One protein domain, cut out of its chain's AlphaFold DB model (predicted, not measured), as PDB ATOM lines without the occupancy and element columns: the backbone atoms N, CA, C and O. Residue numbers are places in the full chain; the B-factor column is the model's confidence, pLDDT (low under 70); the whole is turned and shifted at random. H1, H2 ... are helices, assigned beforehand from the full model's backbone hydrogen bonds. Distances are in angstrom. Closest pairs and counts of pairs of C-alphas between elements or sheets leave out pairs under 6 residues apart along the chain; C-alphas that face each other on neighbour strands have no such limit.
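Overview. This is residues 18 to 71 of the 73 residues of an uncharacterized protein of Ruminococcus sp. OM06-36AC (UniProt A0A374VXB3). One long helix, H4, makes the long axis, and three short helices, H1, H2 and H3, form an arc along one side of it: H1 near its first residue, H2 running nearly along it, and H3 crossing it slantwise over residues 55 to 63. The last turns of H4 run on past the short helices, and the short helices meet H4 clearly through H3 alone, a loosely joined arrangement. The printed part has 54 residues with four named helices in the order H1, H2, H3, H4 and no named strand, and its class is all helix. It is compact by its radius of gyration of the C-alphas, 10.9 A, yet elongated in outline, spanning 37 by 20 by 17 A.

Arrangement. H1, residues 18 to 23, and H2, residues 25 to 32, touch only at the corner by their tight link; their closest C-alphas are those of Leu 21 and Arg 28, 5.0 A apart. They run opposite ways at a steep tilt of 42 degrees. H2 and H3, residues 36 to 44, are close but not clearly touching, with the closest C-alphas, those of Leu 31 and Gln 39, 6.4 A apart. H3 and H4, residues 52 to 69, touch, H4 with residues 55 to 63 alone; the closest C-alphas are those of Ile 38 and Leu 62, 6.3 A apart. They run opposite ways at a steep tilt of 52 degrees. H2 and H4 are close but not clearly touching, with the C-alphas of Ser 27 and Gln 52 closest at 6.2 A; they run the same way at a shallow tilt of 12 degrees. H1 and H4 are also close but not clearly touching, the C-alphas of Leu 20 and Gln 52 being closest at 7.6 A. H1 and H3 are only just apart, their closest C-alphas 8.1 A from each other. In H1, H2, H3 and H4 every O i to N i+4 pair is within hydrogen-bond range.

Along the chain. H1 begins at C-alpha 18, at (240.073, 279.993, 133.301), and is 8.7 A from first to last C-alpha. H2 is 10.5 A long and H3 12.5 A, with C-alpha 36 at (246.931, 294.575, 132.517). H4 is 25.9 A long and ends at C-alpha 69, at (238.626, 307.638, 132.006).

Size, cuts and confidence. The C-alphas farthest apart are those of Gln 23 and Val 71, at 36.6 A. The printed part has no cut. The links H1 to H2 and H2 to H3 are tight, and the link H3 to H4, seven residues, is short. Mean pLDDT of the printed part is 90.3; residue 71 is under 70.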
ATOM      1  N   GLN A  18     238.832 280.737 133.106       91.75
ATOM      2  CA  GLN A  18     240.073 279.993 133.301       91.75
ATOM      3  C   GLN A  18     240.089 278.674 132.518       91.75
ATOM      4  O   GLN A  18     241.099 278.348 131.890       91.75
ATOM      5  N   THR A  19     238.969 277.950 132.487       89.81
ATOM      6  CA  THR A  19     238.791 276.757 131.647       89.81
ATOM      7  C   THR A  19     238.903 277.120 130.166       89.81
ATOM      8  O   THR A  19     239.659 276.484 129.430       89.81
ATOM      9  N   LEU A  20     238.254 278.214 129.757       90.44
ATOM     10  CA  LEU A  20     238.336 278.750 128.401       90.44
ATOM     11  C   LEU A  20     239.781 279.084 128.006       90.44
ATOM     12  O   LEU A  20     240.235 278.697 126.932       90.44
ATOM     13  N   LEU A  21     240.539 279.764 128.870       91.31
ATOM     14  CA  LEU A  21     241.934 280.124 128.601       91.31
ATOM     15  C   LEU A  21     242.847 278.897 128.571       91.31
ATOM     16  O   LEU A  21     243.842 278.902 127.847       91.31
ATOM     17  N   ARG A  22     242.549 277.844 129.339       89.88
ATOM     18  CA  ARG A  22     243.309 276.585 129.307       89.88
ATOM     19  C   ARG A  22     243.080 275.819 128.006       89.88
ATOM     20  O   ARG A  22     244.051 275.330 127.437       89.88
ATOM     21  N   GLN A  23     241.840 275.760 127.528       88.56
ATOM     22  CA  GLN A  23     241.463 274.958 126.362       88.56
ATOM     23  C   GLN A  23     241.583 275.710 125.028       88.56
ATOM     24  O   GLN A  23     241.766 275.075 123.995       88.56
ATOM     25  N   SER A  24     241.545 277.046 125.034       88.81
ATOM     26  CA  SER A  24     241.656 277.869 123.826       88.81
ATOM     27  C   SER A  24     242.906 278.748 123.829       88.81
ATOM     28  O   SER A  24     242.990 279.770 124.520       88.81
ATOM     29  N   SER A  25     243.873 278.383 122.984       88.38
ATOM     30  CA  SER A  25     245.089 279.173 122.763       88.38
ATOM     31  C   SER A  25     244.789 280.555 122.177       88.38
ATOM     32  O   SER A  25     245.409 281.531 122.591       88.38
ATOM     33  N   SER A  26     243.812 280.670 121.270       87.69
ATOM     34  CA  SER A  26     243.450 281.951 120.646       87.69
ATOM     35  C   SER A  26     242.795 282.908 121.644       87.69
ATOM     36  O   SER A  26     243.090 284.102 121.646       87.69
ATOM     37  N   SER A  27     241.964 282.398 122.556       90.75
ATOM     38  CA  SER A  27     241.422 283.203 123.651       90.75
ATOM     39  C   SER A  27     242.499 283.657 124.630       90.75
ATOM     40  O   SER A  27     242.453 284.789 125.107       90.75
ATOM     41  N   ARG A  28     243.491 282.803 124.909       93.44
ATOM     42  CA  ARG A  28     244.627 283.159 125.765       93.44
ATOM     43  C   ARG A  28     245.493 284.246 125.139       93.44
ATOM     44  O   ARG A  28     245.799 285.226 125.807       93.44
ATOM     45  N   GLN A  29     245.831 284.106 123.859       93.06
ATOM     46  CA  GLN A  29     246.560 285.127 123.101       93.06
ATOM     47  C   GLN A  29     245.797 286.454 123.071       93.06
ATOM     48  O   GLN A  29     246.397 287.502 123.283       93.06
ATOM     49  N   PHE A  30     244.476 286.407 122.872       93.25
ATOM     50  CA  PHE A  30     243.636 287.601 122.924       93.25
ATOM     51  C   PHE A  30     243.657 288.266 124.302       93.25
ATOM     52  O   PHE A  30     243.805 289.474 124.377       93.25
ATOM     53  N   LEU A  31     243.541 287.510 125.399       92.81
ATOM     54  CA  LEU A  31     243.591 288.098 126.738       92.81
ATOM     55  C   LEU A  31     244.953 288.748 127.028       92.81
ATOM     56  O   LEU A  31     244.998 289.848 127.570       92.81
ATOM     57  N   LEU A  32     246.049 288.104 126.625       93.88
ATOM     58  CA  LEU A  32     247.406 288.618 126.834       93.88
ATOM     59  C   LEU A  32     247.722 289.874 126.010       93.88
ATOM     60  O   LEU A  32     248.608 290.631 126.400       93.88
ATOM     61  N   SER A  33     247.011 290.124 124.906       94.94
ATOM     62  CA  SER A  33     247.173 291.363 124.135       94.94
ATOM     63  C   SER A  33     246.443 292.566 124.748       94.94
ATOM     64  O   SER A  33     246.641 293.697 124.303       94.94
ATOM     65  N   LEU A  34     245.605 292.353 125.771       94.00
ATOM     66  CA  LEU A  34     244.886 293.422 126.462       94.00
ATOM     67  C   LEU A  34     245.772 294.094 127.531       94.00
ATOM     68  O   LEU A  34     246.628 293.435 128.117       94.00
ATOM     69  N   PRO A  35     245.535 295.376 127.870       93.69
ATOM     70  CA  PRO A  35     246.173 296.033 129.012       93.69
ATOM     71  C   PRO A  35     245.967 295.274 130.330       93.69
ATOM     72  O   PRO A  35     244.880 294.749 130.579       93.69
ATOM     73  N   VAL A  36     246.961 295.301 131.226       91.50
ATOM     74  CA  VAL A  36     246.931 294.575 132.517       91.50
ATOM     75  C   VAL A  36     245.684 294.900 133.345       91.50
ATOM     76  O   VAL A  36     245.038 293.995 133.866       91.50
ATOM     77  N   GLY A  37     245.275 296.172 133.411       91.25
ATOM     78  CA  GLY A  37     244.060 296.566 134.137       91.25
ATOM     79  C   GLY A  37     242.781 295.917 133.590       91.25
ATOM     80  O   GLY A  37     241.866 295.606 134.347       91.25
ATOM     81  N   ILE A  38     242.728 295.653 132.282       92.94
ATOM     82  CA  ILE A  38     241.610 294.945 131.646       92.94
ATOM     83  C   ILE A  38     241.709 293.447 131.914       92.94
ATOM     84  O   ILE A  38     240.691 292.831 132.219       92.94
ATOM     85  N   GLN A  39     242.914 292.871 131.862       93.88
ATOM     86  CA  GLN A  39     243.130 291.463 132.205       93.88
ATOM     87  C   GLN A  39     242.618 291.157 133.621       93.88
ATOM     88  O   GLN A  39     241.834 290.227 133.797       93.88
ATOM     89  N   LEU A  40     242.981 291.982 134.612       93.81
ATOM     90  CA  LEU A  40     242.541 291.819 136.002       93.81
ATOM     91  C   LEU A  40     241.014 291.887 136.139       93.81
ATOM     92  O   LEU A  40     240.407 290.988 136.715       93.81
ATOM     93  N   ARG A  41     240.371 292.887 135.526       93.31
ATOM     94  CA  ARG A  41     238.904 293.033 135.554       93.31
ATOM     95  C   ARG A  41     238.165 291.885 134.863       93.31
ATOM     96  O   ARG A  41     237.057 291.534 135.264       93.31
ATOM     97  N   LEU A  42     238.745 291.302 133.813       93.38
ATOM     98  CA  LEU A  42     238.199 290.095 133.183       93.38
ATOM     99  C   LEU A  42     238.340 288.881 134.106       93.38
ATOM    100  O   LEU A  42     237.407 288.085 134.203       93.38
ATOM    101  N   HIS A  43     239.459 288.767 134.824       92.38
ATOM    102  CA  HIS A  43     239.674 287.713 135.815       92.38
ATOM    103  C   HIS A  43     238.716 287.806 137.010       92.38
ATOM    104  O   HIS A  43     238.187 286.778 137.427       92.38
ATOM    105  N   GLU A  44     238.409 289.007 137.503       91.94
ATOM    106  CA  GLU A  44     237.389 289.221 138.546       91.94
ATOM    107  C   GLU A  44     236.000 288.731 138.113       91.94
ATOM    108  O   GLU A  44     235.211 288.252 138.923       91.94
ATOM    109  N   ARG A  45     235.709 288.803 136.810       87.94
ATOM    110  CA  ARG A  45     234.439 288.375 136.209       87.94
ATOM    111  C   ARG A  45     234.511 286.987 135.578       87.94
ATOM    112  O   ARG A  45     233.634 286.628 134.798       87.94
ATOM    113  N   SER A  46     235.527 286.195 135.927       89.44
ATOM    114  CA  SER A  46     235.803 284.877 135.340       89.44
ATOM    115  C   SER A  46     234.579 283.955 135.294       89.44
ATOM    116  O   SER A  46     234.384 283.242 134.310       89.44
ATOM    117  N   GLN A  47     233.733 283.995 136.328       89.56
ATOM    118  CA  GLN A  47     232.537 283.153 136.444       89.56
ATOM    119  C   GLN A  47     231.425 283.486 135.441       89.56
ATOM    120  O   GLN A  47     230.537 282.666 135.273       89.56
ATOM    121  N   PHE A  48     231.470 284.650 134.789       89.12
ATOM    122  CA  PHE A  48     230.453 285.104 133.832       89.12
ATOM    123  C   PHE A  48     230.915 285.008 132.375       89.12
ATOM    124  O   PHE A  48     230.206 285.440 131.471       89.12
ATOM    125  N   ILE A  49     232.131 284.507 132.141       90.62
ATOM    126  CA  ILE A  49     232.716 284.404 130.807       90.62
ATOM    127  C   ILE A  49     232.865 282.928 130.479       90.62
ATOM    128  O   ILE A  49     233.799 282.262 130.928       90.62
ATOM    129  N   HIS A  50     231.943 282.429 129.671       90.31
ATOM    130  CA  HIS A  50     231.869 281.033 129.273       90.31
ATOM    131  C   HIS A  50     232.320 280.840 127.831       90.31
ATOM    132  O   HIS A  50     232.752 279.756 127.467       90.31
ATOM    133  N   THR A  51     232.275 281.879 127.002       89.19
ATOM    134  CA  THR A  51     232.599 281.780 125.575       89.19
ATOM    135  C   THR A  51     233.640 282.802 125.134       89.19
ATOM    136  O   THR A  51     233.864 283.843 125.760       89.19
ATOM    137  N   GLN A  52     234.287 282.530 123.996       88.88
ATOM    138  CA  GLN A  52     235.227 283.479 123.395       88.88
ATOM    139  C   GLN A  52     234.533 284.786 122.977       88.88
ATOM    140  O   GLN A  52     235.138 285.859 123.040       88.88
ATOM    141  N   GLN A  53     233.265 284.713 122.567       90.12
ATOM    142  CA  GLN A  53     232.484 285.890 122.200       90.12
ATOM    143  C   GLN A  53     232.202 286.777 123.418       90.12
ATOM    144  O   GLN A  53     232.379 287.993 123.331       90.12
ATOM    145  N   GLU A  54     231.842 286.191 124.562       91.44
ATOM    146  CA  GLU A  54     231.680 286.928 125.820       91.44
ATOM    147  C   GLU A  54     232.989 287.584 126.251       91.44
ATOM    148  O   GLU A  54     232.995 288.779 126.545       91.44
ATOM    149  N   LEU A  55     234.111 286.856 126.196       93.00
ATOM    150  CA  LEU A  55     235.433 287.416 126.492       93.00
ATOM    151  C   LEU A  55     235.702 288.680 125.660       93.00
ATOM    152  O   LEU A  55     236.065 289.722 126.211       93.00
ATOM    153  N   ARG A  56     235.479 288.616 124.342       93.19
ATOM    154  CA  ARG A  56     235.668 289.762 123.437       93.19
ATOM    155  C   ARG A  56     234.711 290.910 123.751       93.19
ATOM    156  O   ARG A  56     235.136 292.063 123.753       93.19
ATOM    157  N   ARG A  57     233.444 290.614 124.052       93.06
ATOM    158  CA  ARG A  57     232.434 291.624 124.403       93.06
ATOM    159  C   ARG A  57     232.794 292.355 125.696       93.06
ATOM    160  O   ARG A  57     232.758 293.583 125.734       93.06
ATOM    161  N   HIS A  58     233.173 291.619 126.739       93.81
ATOM    162  CA  HIS A  58     233.596 292.205 128.009       93.81
ATOM    163  C   HIS A  58     234.887 293.012 127.858       93.81
ATOM    164  O   HIS A  58     234.973 294.118 128.391       93.81
ATOM    165  N   ALA A  59     235.858 292.512 127.089       94.25
ATOM    166  CA  ALA A  59     237.089 293.240 126.802       94.25
ATOM    167  C   ALA A  59     236.814 294.562 126.069       94.25
ATOM    168  O   ALA A  59     237.309 295.602 126.498       94.25
ATOM    169  N   ALA A  60     235.975 294.549 125.027       93.88
ATOM    170  CA  ALA A  60     235.619 295.749 124.268       93.88
ATOM    171  C   ALA A  60     234.951 296.815 125.152       93.88
ATOM    172  O   ALA A  60     235.322 297.989 125.097       93.88
ATOM    173  N   PHE A  61     234.025 296.400 126.021       93.69
ATOM    174  CA  PHE A  61     233.396 297.295 126.992       93.69
ATOM    175  C   PHE A  61     234.431 297.917 127.941       93.69
ATOM    176  O   PHE A  61     234.466 299.132 128.116       93.69
ATOM    177  N   LEU A  62     235.324 297.106 128.516       92.44
ATOM    178  CA  LEU A  62     236.362 297.593 129.427       92.44
ATOM    179  C   LEU A  62     237.365 298.527 128.735       92.44
ATOM    180  O   LEU A  62     237.771 299.519 129.334       92.44
ATOM    181  N   GLN A  63     237.721 298.260 127.476       91.94
ATOM    182  CA  GLN A  63     238.575 299.137 126.670       91.94
ATOM    183  C   GLN A  63     237.909 300.484 126.385       91.94
ATOM    184  O   GLN A  63     238.578 301.515 126.382       91.94
ATOM    185  N   GLN A  64     236.599 300.489 126.131       91.06
ATOM    186  CA  GLN A  64     235.845 301.722 125.937       91.06
ATOM    187  C   GLN A  64     235.783 302.532 127.233       91.06
ATOM    188  O   GLN A  64     236.086 303.721 127.224       91.06
ATOM    189  N   VAL A  65     235.479 301.877 128.354       88.62
ATOM    190  CA  VAL A  65     235.459 302.508 129.677       88.62
ATOM    191  C   VAL A  65     236.832 303.079 130.036       88.62
ATOM    192  O   VAL A  65     236.924 304.237 130.429       88.62
ATOM    193  N   GLN A  66     237.915 302.316 129.854       86.62
ATOM    194  CA  GLN A  66     239.273 302.796 130.125       86.62
ATOM    195  C   GLN A  66     239.625 304.021 129.273       86.62
ATOM    196  O   GLN A  66     240.210 304.964 129.798       86.62
ATOM    197  N   ARG A  67     239.231 304.035 127.991       86.69
ATOM    198  CA  ARG A  67     239.423 305.200 127.118       86.69
ATOM    199  C   ARG A  67     238.683 306.439 127.616       86.69
ATOM    200  O   ARG A  67     239.236 307.526 127.544       86.69
ATOM    201  N   LEU A  68     237.463 306.291 128.131       86.12
ATOM    202  CA  LEU A  68     236.709 307.421 128.684       86.12
ATOM    203  C   LEU A  68     237.410 308.017 129.912       86.12
ATOM    204  O   LEU A  68     237.553 309.231 130.002       86.12
ATOM    205  N   TYR A  69     237.906 307.172 130.817       77.31
ATOM    206  CA  TYR A  69     238.626 307.638 132.006       77.31
ATOM    207  C   TYR A  69     240.024 308.192 131.705       77.31
ATOM    208  O   TYR A  69     240.495 309.033 132.457       77.31
ATOM    209  N   SER A  70     240.684 307.779 130.617       74.56
ATOM    210  CA  SER A  70     241.979 308.356 130.214       74.56
ATOM    211  C   SER A  70     241.875 309.730 129.543       74.56
ATOM    212  O   SER A  70     242.899 310.354 129.295       74.56
ATOM    213  N   VAL A  71     240.665 310.164 129.177       66.06
ATOM    214  CA  VAL A  71     240.409 311.434 128.468       66.06
ATOM    215  C   VAL A  71     239.855 312.511 129.418       66.06
ATOM    216  O   VAL A  71     239.717 313.666 129.025       66.06
TER     217      VAL A  71